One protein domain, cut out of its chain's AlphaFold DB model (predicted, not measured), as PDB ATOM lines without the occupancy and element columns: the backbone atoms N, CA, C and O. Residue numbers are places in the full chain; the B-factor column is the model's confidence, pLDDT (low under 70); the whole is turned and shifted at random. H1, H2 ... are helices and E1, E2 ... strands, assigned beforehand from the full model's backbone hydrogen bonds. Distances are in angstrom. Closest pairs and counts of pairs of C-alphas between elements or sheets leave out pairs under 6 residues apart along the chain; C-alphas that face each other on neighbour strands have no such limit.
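This is residues 2 to 7 and 22 to 96 of the 96 residues of an uncharacterized protein of Ceraceosorus guamensis (UniProt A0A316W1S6). Little regular structure: a short two-strand ribbon, E1 and E2, and two helices, H1 and H2, meeting nearly at right angles, make one end, and unnamed loops, residues 2 to 7 and 22 to 40, the other. The printed part has 81 residues, 29 in named elements, in the order E1, H1, E2, H2; the class is mixed, the sheet antiparallel. It is compact, radius of gyration of the C-alphas 12.7 A, yet elongated, 41 by 25 by 20 A.

E1 is residues 41 to 44, from C-alpha 41 at (-43.301, -12.699, 26.963). H1 is 47 to 55, 12.4 A; E2 is 69 to 72. H2 is 74 to 85, 16.4 A, ending at C-alpha 85 (-30.834, -1.438, 35.437).

E1 and E2 are antiparallel at 145 degrees; N 72 and O 41 are 2.8 A apart. The closest C-alphas of E1 and H2, Leu 41 and Ala 74, are 6.1 A apart. H2, with residues 76 to 80 alone, touches H1, about perpendicular at 73 degrees; their closest C-alphas, Phe 49 and Ser 80, are 7.3 A apart. Every O i to N i+4 pair in H1 and H2 is within hydrogen-bond range.

Residues 8 to 21 are cut out; C-alphas 7 and 22 are 16.4 A apart. H1 to E2 is a long link. No printed residue is under 70.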
ATOM      1  N   GLU A   2     -48.615 -25.731  12.172       70.31
ATOM      2  CA  GLU A   2     -47.481 -26.145  13.003       70.31
ATOM      3  C   GLU A   2     -47.530 -25.403  14.347       70.31
ATOM      4  O   GLU A   2     -47.924 -24.231  14.369       70.31
ATOM      5  N   PRO A   3     -47.190 -26.062  15.466       80.81
ATOM      6  CA  PRO A   3     -47.196 -25.421  16.771       80.81
ATOM      7  C   PRO A   3     -46.175 -24.279  16.810       80.81
ATOM      8  O   PRO A   3     -45.046 -24.423  16.341       80.81
ATOM      9  N   SER A   4     -46.562 -23.147  17.405       93.50
ATOM     10  CA  SER A   4     -45.633 -22.053  17.698       93.50
ATOM     11  C   SER A   4     -44.446 -22.564  18.509       93.50
ATOM     12  O   SER A   4     -44.584 -23.489  19.311       93.50
ATOM     13  N   ILE A   5     -43.285 -21.939  18.337       96.62
ATOM     14  CA  ILE A   5     -42.054 -22.311  19.036       96.62
ATOM     15  C   ILE A   5     -41.678 -21.276  20.097       96.62
ATOM     16  O   ILE A   5     -41.965 -20.088  19.964       96.62
ATOM     17  N   ASN A   6     -41.033 -21.735  21.165       96.88
ATOM     18  CA  ASN A   6     -40.424 -20.886  22.177       96.88
ATOM     19  C   ASN A   6     -39.011 -20.446  21.751       96.88
ATOM     20  O   ASN A   6     -38.464 -20.891  20.740       96.88
ATOM     21  N   VAL A   7     -38.387 -19.596  22.567       96.38
ATOM     22  CA  VAL A   7     -37.034 -19.059  22.325       96.38
ATOM     23  C   VAL A   7     -35.921 -20.119  22.305       96.38
ATOM     24  O   VAL A   7     -34.812 -19.819  21.877       96.38
ATOM     25  N   GLY A  22     -52.798 -14.314  26.709       96.81
ATOM     26  CA  GLY A  22     -52.453 -14.352  25.289       96.81
ATOM     27  C   GLY A  22     -53.233 -13.329  24.473       96.81
ATOM     28  O   GLY A  22     -54.375 -12.999  24.811       96.81
ATOM     29  N   PHE A  23     -52.632 -12.828  23.390       97.19
ATOM     30  CA  PHE A  23     -53.290 -11.896  22.464       97.19
ATOM     31  C   PHE A  23     -54.602 -12.485  21.919       97.19
ATOM     32  O   PHE A  23     -55.633 -11.818  21.927       97.19
ATOM     33  N   TYR A  24     -54.586 -13.773  21.568       96.62
ATOM     34  CA  TYR A  24     -55.755 -14.517  21.095       96.62
ATOM     35  C   TYR A  24     -56.677 -15.043  22.197       96.62
ATOM     36  O   TYR A  24     -57.699 -15.647  21.884       96.62
ATOM     37  N   ARG A  25     -56.330 -14.837  23.477       97.00
ATOM     38  CA  ARG A  25     -57.024 -15.442  24.626       97.00
ATOM     39  C   ARG A  25     -57.096 -16.974  24.539       97.00
ATOM     40  O   ARG A  25     -58.106 -17.574  24.878       97.00
ATOM     41  N   ASP A  26     -56.008 -17.605  24.109       96.81
ATOM     42  CA  ASP A  26     -55.847 -19.064  24.005       96.81
ATOM     43  C   ASP A  26     -54.988 -19.656  25.142       96.81
ATOM     44  O   ASP A  26     -54.823 -20.872  25.237       96.81
ATOM     45  N   GLY A  27     -54.451 -18.805  26.021       97.38
ATOM     46  CA  GLY A  27     -53.566 -19.182  27.120       97.38
ATOM     47  C   GLY A  27     -52.086 -19.286  26.749       97.38
ATOM     48  O   GLY A  27     -51.270 -19.610  27.614       97.38
ATOM     49  N   TYR A  28     -51.717 -18.967  25.508       97.81
ATOM     50  CA  TYR A  28     -50.347 -18.984  25.004       97.81
ATOM     51  C   TYR A  28     -49.898 -17.572  24.628       97.81
ATOM     52  O   TYR A  28     -50.700 -16.713  24.267       97.81
ATOM     53  N   CYS A  29     -48.588 -17.323  24.645       97.69
ATOM     54  CA  CYS A  29     -48.032 -16.050  24.169       97.69
ATOM     55  C   CYS A  29     -47.817 -16.065  22.652       97.69
ATOM     56  O   CYS A  29     -46.760 -15.696  22.142       97.69
ATOM     57  N   ASN A  30     -48.842 -16.548  21.944       96.88
ATOM     58  CA  ASN A  30     -48.951 -16.479  20.498       96.88
ATOM     59  C   ASN A  30     -49.179 -15.028  20.065       96.88
ATOM     60  O   ASN A  30     -49.843 -14.251  20.755       96.88
ATOM     61  N   THR A  31     -48.659 -14.681  18.892       96.12
ATOM     62  CA  THR A  31     -48.736 -13.328  18.339       96.12
ATOM     63  C   THR A  31     -48.967 -13.374  16.828       96.12
ATOM     64  O   THR A  31     -48.958 -14.441  16.214       96.12
ATOM     65  N   SER A  32     -49.173 -12.211  16.219       95.00
ATOM     66  CA  SER A  32     -49.220 -12.025  14.765       95.00
ATOM     67  C   SER A  32     -48.874 -10.588  14.401       95.00
ATOM     68  O   SER A  32     -48.801  -9.743  15.292       95.00
ATOM     69  N   PRO A  33     -48.755 -10.253  13.104       95.44
ATOM     70  CA  PRO A  33     -48.602  -8.864  12.679       95.44
ATOM     71  C   PRO A  33     -49.704  -7.907  13.172       95.44
ATOM     72  O   PRO A  33     -49.479  -6.702  13.201       95.44
ATOM     73  N   ALA A  34     -50.881  -8.412  13.569       96.06
ATOM     74  CA  ALA A  34     -51.954  -7.595  14.143       96.06
ATOM     75  C   ALA A  34     -51.725  -7.233  15.626       96.06
ATOM     76  O   ALA A  34     -52.337  -6.296  16.137       96.06
ATOM     77  N   ASP A  35     -50.848  -7.954  16.326       95.75
ATOM     78  CA  ASP A  35     -50.499  -7.693  17.719       95.75
ATOM     79  C   ASP A  35     -49.368  -6.659  17.810       95.75
ATOM     80  O   ASP A  35     -48.198  -6.976  18.037       95.75
ATOM     81  N   ALA A  36     -49.733  -5.385  17.658       93.62
ATOM     82  CA  ALA A  36     -48.789  -4.269  17.744       93.62
ATOM     83  C   ALA A  36     -48.058  -4.184  19.102       93.62
ATOM     84  O   ALA A  36     -46.994  -3.574  19.193       93.62
ATOM     85  N   GLY A  37     -48.616  -4.788  20.160       91.25
ATOM     86  CA  GLY A  37     -47.998  -4.849  21.485       91.25
ATOM     87  C   GLY A  37     -46.928  -5.935  21.620       91.25
ATOM     88  O   GLY A  37     -46.091  -5.843  22.519       91.25
ATOM     89  N   SER A  38     -46.927  -6.935  20.730       95.81
ATOM     90  CA  SER A  38     -46.063  -8.120  20.811       95.81
ATOM     91  C   SER A  38     -46.148  -8.786  22.189       95.81
ATOM     92  O   SER A  38     -45.188  -8.771  22.965       95.81
ATOM     93  N   HIS A  39     -47.310  -9.358  22.510       97.62
ATOM     94  CA  HIS A  39     -47.589 -10.090  23.751       97.62
ATOM     95  C   HIS A  39     -46.922 -11.477  23.754       97.62
ATOM     96  O   HIS A  39     -47.584 -12.510  23.853       97.62
ATOM     97  N   VAL A  40     -45.594 -11.502  23.623       97.44
ATOM     98  CA  VAL A  40     -44.783 -12.715  23.413       97.44
ATOM     99  C   VAL A  40     -44.009 -13.162  24.654       97.44
ATOM    100  O   VAL A  40     -43.400 -14.229  24.646       97.44
ATOM    101  N   LEU A  41     -44.020 -12.371  25.732       97.38
ATOM    102  CA  LEU A  41     -43.301 -12.699  26.963       97.38
ATOM    103  C   LEU A  41     -44.239 -13.300  28.003       97.38
ATOM    104  O   LEU A  41     -44.999 -12.582  28.648       97.38
ATOM    105  N   ALA A  42     -44.149 -14.614  28.194       97.75
ATOM    106  CA  ALA A  42     -44.759 -15.285  29.334       97.75
ATOM    107  C   ALA A  42     -43.996 -14.903  30.607       97.75
ATOM    108  O   ALA A  42     -42.824 -15.254  30.729       97.75
ATOM    109  N   ALA A  43     -44.648 -14.215  31.543       97.50
ATOM    110  CA  ALA A  43     -44.024 -13.845  32.808       97.50
ATOM    111  C   ALA A  43     -44.998 -13.928  33.986       97.50
ATOM    112  O   ALA A  43     -46.205 -13.724  33.832       97.50
ATOM    113  N   GLN A  44     -44.465 -14.189  35.175       98.12
ATOM    114  CA  GLN A  44     -45.161 -14.020  36.441       98.12
ATOM    115  C   GLN A  44     -45.004 -12.575  36.918       98.12
ATOM    116  O   GLN A  44     -43.891 -12.091  37.149       98.12
ATOM    117  N   VAL A  45     -46.132 -11.882  37.054       97.94
ATOM    118  CA  VAL A  45     -46.176 -10.490  37.507       97.94
ATOM    119  C   VAL A  45     -46.069 -10.397  39.024       97.94
ATOM    120  O   VAL A  45     -46.444 -11.319  39.750       97.94
ATOM    121  N   THR A  46     -45.576  -9.255  39.488       98.38
ATOM    122  CA  THR A  46     -45.503  -8.899  40.904       98.38
ATOM    123  C   THR A  46     -46.315  -7.640  41.174       98.38
ATOM    124  O   THR A  46     -46.548  -6.844  40.260       98.38
ATOM    125  N   ASP A  47     -46.683  -7.395  42.427       98.31
ATOM    126  CA  ASP A  47     -47.326  -6.135  42.817       98.31
ATOM    127  C   ASP A  47     -46.490  -4.898  42.446       98.31
ATOM    128  O   ASP A  47     -47.034  -3.876  42.018       98.31
ATOM    129  N   ASP A  48     -45.164  -4.981  42.553       98.38
ATOM    130  CA  ASP A  48     -44.271  -3.869  42.222       98.38
ATOM    131  C   ASP A  48     -44.174  -3.630  40.717       98.38
ATOM    132  O   ASP A  48     -44.141  -2.477  40.280       98.38
ATOM    133  N   PHE A  49     -44.201  -4.690  39.905       98.44
ATOM    134  CA  PHE A  49     -44.352  -4.545  38.461       98.44
ATOM    135  C   PHE A  49     -45.712  -3.939  38.113       98.44
ATOM    136  O   PHE A  49     -45.774  -3.041  37.280       98.44
ATOM    137  N   LEU A  50     -46.800  -4.386  38.745       98.44
ATOM    138  CA  LEU A  50     -48.142  -3.874  38.462       98.44
ATOM    139  C   LEU A  50     -48.252  -2.376  38.787       98.44
ATOM    140  O   LEU A  50     -48.799  -1.615  37.987       98.44
ATOM    141  N   LYS A  51     -47.677  -1.929  39.911       98.44
ATOM    142  CA  LYS A  51     -47.583  -0.501  40.269       98.44
ATOM    143  C   LYS A  51     -46.716   0.281  39.280       98.44
ATOM    144  O   LYS A  51     -47.120   1.356  38.840       98.44
ATOM    145  N   PHE A  52     -45.550  -0.255  38.914       98.31
ATOM    146  CA  PHE A  52     -44.652   0.369  37.940       98.31
ATOM    147  C   PHE A  52     -45.307   0.494  36.560       98.31
ATOM    148  O   PHE A  52     -45.329   1.565  35.966       98.31
ATOM    149  N   SER A  53     -45.904  -0.582  36.057       98.19
ATOM    150  CA  SER A  53     -46.595  -0.602  34.771       98.19
ATOM    151  C   SER A  53     -47.753   0.401  34.751       98.19
ATOM    152  O   SER A  53     -47.898   1.156  33.788       98.19
ATOM    153  N   ALA A  54     -48.534   0.482  35.836       98.38
ATOM    154  CA  ALA A  54     -49.606   1.465  35.971       98.38
ATOM    155  C   ALA A  54     -49.079   2.911  35.935       98.38
ATOM    156  O   ALA A  54     -49.659   3.748  35.244       98.38
ATOM    157  N   SER A  55     -47.951   3.209  36.594       97.88
ATOM    158  CA  SER A  55     -47.340   4.550  36.553       97.88
ATOM    159  C   SER A  55     -46.783   4.928  35.173       97.88
ATOM    160  O   SER A  55     -46.622   6.111  34.874       97.88
ATOM    161  N   ARG A  56     -46.551   3.938  34.300       97.62
ATOM    162  CA  ARG A  56     -46.166   4.102  32.886       97.62
ATOM    163  C   ARG A  56     -47.352   4.052  31.913       97.62
ATOM    164  O   ARG A  56     -47.165   3.893  30.703       97.62
ATOM    165  N   GLY A  57     -48.576   4.183  32.429       97.56
ATOM    166  CA  GLY A  57     -49.804   4.234  31.631       97.56
ATOM    167  C   GLY A  57     -50.300   2.874  31.135       97.56
ATOM    168  O   GLY A  57     -51.078   2.825  30.189       97.56
ATOM    169  N   ASN A  58     -49.848   1.773  31.738       97.50
ATOM    170  CA  ASN A  58     -50.331   0.421  31.459       97.50
ATOM    171  C   ASN A  58     -50.841  -0.231  32.752       97.50
ATOM    172  O   ASN A  58     -50.127  -0.998  33.403       97.50
ATOM    173  N   ASP A  59     -52.064   0.111  33.156       98.00
ATOM    174  CA  ASP A  59     -52.648  -0.397  34.396       98.00
ATOM    175  C   ASP A  59     -53.280  -1.783  34.212       98.00
ATOM    176  O   ASP A  59     -54.347  -1.929  33.617       98.00
ATOM    177  N   LEU A  60     -52.612  -2.805  34.751       97.12
ATOM    178  CA  LEU A  60     -53.045  -4.205  34.696       97.12
ATOM    179  C   LEU A  60     -53.710  -4.686  35.999       97.12
ATOM    180  O   LEU A  60     -54.227  -5.800  36.051       97.12
ATOM    181  N   ARG A  61     -53.731  -3.864  37.053       97.56
ATOM    182  CA  ARG A  61     -54.266  -4.227  38.380       97.56
ATOM    183  C   ARG A  61     -55.757  -4.605  38.394       97.56
ATOM    184  O   ARG A  61     -56.135  -5.392  39.258       97.56
ATOM    185  N   PRO A  62     -56.624  -4.115  37.479       97.56
ATOM    186  CA  PRO A  62     -58.016  -4.570  37.436       97.56
ATOM    187  C   PRO A  62     -58.180  -6.046  37.054       97.56
ATOM    188  O   PRO A  62     -59.208  -6.642  37.365       97.56
ATOM    189  N   ILE A  63     -57.193  -6.627  36.364       95.75
ATOM    190  CA  ILE A  63     -57.276  -7.987  35.813       95.75
ATOM    191  C   ILE A  63     -56.220  -8.945  36.376       95.75
ATOM    192  O   ILE A  63     -56.394 -10.156  36.262       95.75
ATOM    193  N   LEU A  64     -55.151  -8.432  36.992       97.50
ATOM    194  CA  LEU A  64     -54.041  -9.222  37.529       97.50
ATOM    195  C   LEU A  64     -53.745  -8.869  38.986       97.50
ATOM    196  O   LEU A  64     -53.970  -7.748  39.437       97.50
ATOM    197  N   LYS A  65     -53.180  -9.845  39.694       97.62
ATOM    198  CA  LYS A  65     -52.654  -9.724  41.056       97.62
ATOM    199  C   LYS A  65     -51.232 -10.276  41.106       97.62
ATOM    200  O   LYS A  65     -50.800 -10.944  40.160       97.62
ATOM    201  N   ASP A  66     -50.530 -10.018  42.204       97.75
ATOM    202  CA  ASP A  66     -49.245 -10.651  42.497       97.75
ATOM    203  C   ASP A  66     -49.288 -12.169  42.246       97.75
ATOM    204  O   ASP A  66     -50.233 -12.862  42.635       97.75
ATOM    205  N   GLY A  67     -48.286 -12.679  41.532       97.38
ATOM    206  CA  GLY A  67     -48.165 -14.096  41.201       97.38
ATOM    207  C   GLY A  67     -48.952 -14.564  39.973       97.38
ATOM    208  O   GLY A  67     -48.749 -15.697  39.532       97.38
ATOM    209  N   CYS A  68     -49.803 -13.731  39.365       97.88
ATOM    210  CA  CYS A  68     -50.463 -14.098  38.111       97.88
ATOM    211  C   CYS A  68     -49.447 -14.251  36.968       97.88
ATOM    212  O   CYS A  68     -48.556 -13.420  36.793       97.88
ATOM    213  N   ARG A  69     -49.616 -15.285  36.136       98.12
ATOM    214  CA  ARG A  69     -48.879 -15.411  34.872       98.12
ATOM    215  C   ARG A  69     -49.636 -14.721  33.748       98.12
ATOM    216  O   ARG A  69     -50.854 -14.869  33.634       98.12
ATOM    217  N   TRP A  70     -48.917 -13.973  32.921       98.31
ATOM    218  CA  TRP A  70     -49.501 -13.207  31.830       98.31
ATOM    219  C   TRP A  70     -48.534 -13.062  30.658       98.31
ATOM    220  O   TRP A  70     -47.324 -12.938  30.852       98.31
ATOM    221  N   CYS A  71     -49.074 -13.030  29.441       98.25
ATOM    222  CA  CYS A  71     -48.333 -12.651  28.246       98.25
ATOM    223  C   CYS A  71     -48.203 -11.129  28.185       98.25
ATOM    224  O   CYS A  71     -49.173 -10.418  27.919       98.25
ATOM    225  N   LEU A  72     -47.007 -10.621  28.463       97.94
ATOM    226  CA  LEU A  72     -46.689  -9.199  28.465       97.94
ATOM    227  C   LEU A  72     -46.214  -8.733  27.087       97.94
ATOM    228  O   LEU A  72     -45.511  -9.458  26.379       97.94
ATOM    229  N   CYS A  73     -46.534  -7.481  26.753       97.69
ATOM    230  CA  CYS A  73     -45.888  -6.768  25.656       97.69
ATOM    231  C   CYS A  73     -44.372  -6.735  25.876       97.69
ATOM    232  O   CYS A  73     -43.912  -6.300  26.940       97.69
ATOM    233  N   ALA A  74     -43.597  -7.105  24.856       96.62
ATOM    234  CA  ALA A  74     -42.135  -7.095  24.922       96.62
ATOM    235  C   ALA A  74     -41.576  -5.724  25.348       96.62
ATOM    236  O   ALA A  74     -40.683  -5.640  26.194       96.62
ATOM    237  N   SER A  75     -42.158  -4.638  24.830       96.19
ATOM    238  CA  SER A  75     -41.766  -3.263  25.158       96.19
ATOM    239  C   SER A  75     -42.015  -2.896  26.625       96.19
ATOM    240  O   SER A  75     -41.165  -2.262  27.248       96.19
ATOM    241  N   ARG A  76     -43.141  -3.329  27.209       97.31
ATOM    242  CA  ARG A  76     -43.498  -3.044  28.611       97.31
ATOM    243  C   ARG A  76     -42.641  -3.819  29.598       97.31
ATOM    244  O   ARG A  76     -42.227  -3.274  30.618       97.31
ATOM    245  N   TRP A  77     -42.323  -5.069  29.278       97.75
ATOM    246  CA  TRP A  77     -41.352  -5.819  30.064       97.75
ATOM    247  C   TRP A  77     -39.967  -5.162  29.993       97.75
ATOM    248  O   TRP A  77     -39.348  -4.925  31.031       97.75
ATOM    249  N   PHE A  78     -39.513  -4.775  28.797       97.31
ATOM    250  CA  PHE A  78     -38.214  -4.123  28.624       97.31
ATOM    251  C   PHE A  78     -38.115  -2.784  29.368       97.31
ATOM    252  O   PHE A  78     -37.077  -2.488  29.958       97.31
ATOM    253  N   GLU A  79     -39.196  -2.002  29.409       97.75
ATOM    254  CA  GLU A  79     -39.282  -0.769  30.201       97.75
ATOM    255  C   GLU A  79     -38.974  -1.023  31.688       97.75
ATOM    256  O   GLU A  79     -38.186  -0.289  32.290       97.75
ATOM    257  N   SER A  80     -39.516  -2.104  32.262       98.00
ATOM    258  CA  SER A  80     -39.245  -2.492  33.655       98.00
ATOM    259  C   SER A  80     -37.798  -2.938  33.881       98.00
ATOM    260  O   SER A  80     -37.160  -2.520  34.847       98.00
ATOM    261  N   VAL A  81     -37.237  -3.714  32.946       98.19
ATOM    262  CA  VAL A  81     -35.832  -4.146  32.988       98.19
ATOM    263  C   VAL A  81     -34.901  -2.946  32.927       98.19
ATOM    264  O   VAL A  81     -33.932  -2.878  33.682       98.19
ATOM    265  N   LYS A  82     -35.186  -1.986  32.042       98.38
ATOM    266  CA  LYS A  82     -34.400  -0.762  31.914       98.38
ATOM    267  C   LYS A  82     -34.457   0.057  33.203       98.38
ATOM    268  O   LYS A  82     -33.410   0.433  33.711       98.38
ATOM    269  N   ALA A  83     -35.648   0.272  33.762       98.31
ATOM    270  CA  ALA A  83     -35.805   1.008  35.016       98.31
ATOM    271  C   ALA A  83     -35.038   0.354  36.179       98.31
ATOM    272  O   ALA A  83     -34.405   1.059  36.964       98.31
ATOM    273  N   PHE A  84     -35.038  -0.980  36.265       98.38
ATOM    274  CA  PHE A  84     -34.238  -1.710  37.250       98.38
ATOM    275  C   PHE A  84     -32.731  -1.512  37.028       98.38
ATOM    276  O   PHE A  84     -32.005  -1.197  37.967       98.38
ATOM    277  N   ARG A  85     -32.255  -1.640  35.782       97.94
ATOM    278  CA  ARG A  85     -30.834  -1.438  35.437       97.94
ATOM    279  C   ARG A  85     -30.354  -0.013  35.707       97.94
ATOM    280  O   ARG A  85     -29.200   0.165  36.080       97.94
ATOM    281  N   ASP A  86     -31.239   0.965  35.550       98.31
ATOM    282  CA  ASP A  86     -30.976   2.379  35.827       98.31
ATOM    283  C   ASP A  86     -31.107   2.721  37.331       98.31
ATOM    284  O   ASP A  86     -30.938   3.878  37.711       98.31
ATOM    285  N   GLY A  87     -31.429   1.748  38.197       97.62
ATOM    286  CA  GLY A  87     -31.559   1.936  39.648       97.62
ATOM    287  C   GLY A  87     -32.834   2.659  40.098       97.62
ATOM    288  O   GLY A  87     -32.903   3.133  41.229       97.62
ATOM    289  N   GLN A  88     -33.844   2.768  39.231       97.69
ATOM    290  CA  GLN A  88     -35.087   3.499  39.516       97.69
ATOM    291  C   GLN A  88     -36.097   2.677  40.323       97.69
ATOM    292  O   GLN A  88     -36.962   3.245  40.987       97.69
ATOM    293  N   VAL A  89     -36.028   1.349  40.226       97.56
ATOM    294  CA  VAL A  89     -36.953   0.406  40.868       97.56
ATOM    295  C   VAL A  89     -36.209  -0.824  41.386       97.56
ATOM    296  O   VAL A  89     -35.096  -1.113  40.946       97.56
ATOM    297  N   GLY A  90     -36.837  -1.557  42.309       97.38
ATOM    298  CA  GLY A  90     -36.328  -2.830  42.824       97.38
ATOM    299  C   GLY A  90     -36.369  -3.960  41.789       97.38
ATOM    300  O   GLY A  90     -36.996  -3.854  40.730       97.38
ATOM    301  N   ARG A  91     -35.710  -5.082  42.102       96.62
ATOM    302  CA  ARG A  91     -35.663  -6.273  41.232       96.62
ATOM    303  C   ARG A  91     -37.047  -6.903  41.055       96.62
ATOM    304  O   ARG A  91     -37.301  -7.561  40.044       96.62
ATOM    305  N   GLU A  92     -37.913  -6.706  42.035       96.62
ATOM    306  CA  GLU A  92     -39.294  -7.164  42.112       96.62
ATOM    307  C   GLU A  92     -40.134  -6.559  40.989       96.62
ATOM    308  O   GLU A  92     -41.024  -7.232  40.484       96.62
ATOM    309  N   SER A  93     -39.806  -5.352  40.514       97.12
ATOM    310  CA  SER A  93     -40.491  -4.720  39.383       97.12
ATOM    311  C   SER A  93     -40.193  -5.369  38.031       97.12
ATOM    312  O   SER A  93     -40.820  -4.978  37.054       97.12
ATOM    313  N   VAL A  94     -39.268  -6.334  37.947       97.62
ATOM    314  CA  VAL A  94     -38.958  -7.079  36.716       97.62
ATOM    315  C   VAL A  94     -39.644  -8.453  36.755       97.62
ATOM    316  O   VAL A  94     -39.162  -9.343  37.473       97.62
ATOM    317  N   PRO A  95     -40.724  -8.658  35.973       94.94
ATOM    318  CA  PRO A  95     -41.435  -9.932  35.890       94.94
ATOM    319  C   PRO A  95     -40.507 -11.078  35.489       94.94
ATOM    320  O   PRO A  95     -39.614 -10.887  34.653       94.94
ATOM    321  N   LYS A  96     -40.715 -12.242  36.110       89.75
ATOM    322  CA  LYS A  96     -39.890 -13.447  35.938       89.75
ATOM    323  C   LYS A  96     -40.501 -14.423  34.951       89.75
ATOM    324  O   LYS A  96     -41.744 -14.554  34.972       89.75
TER     325      LYS A  96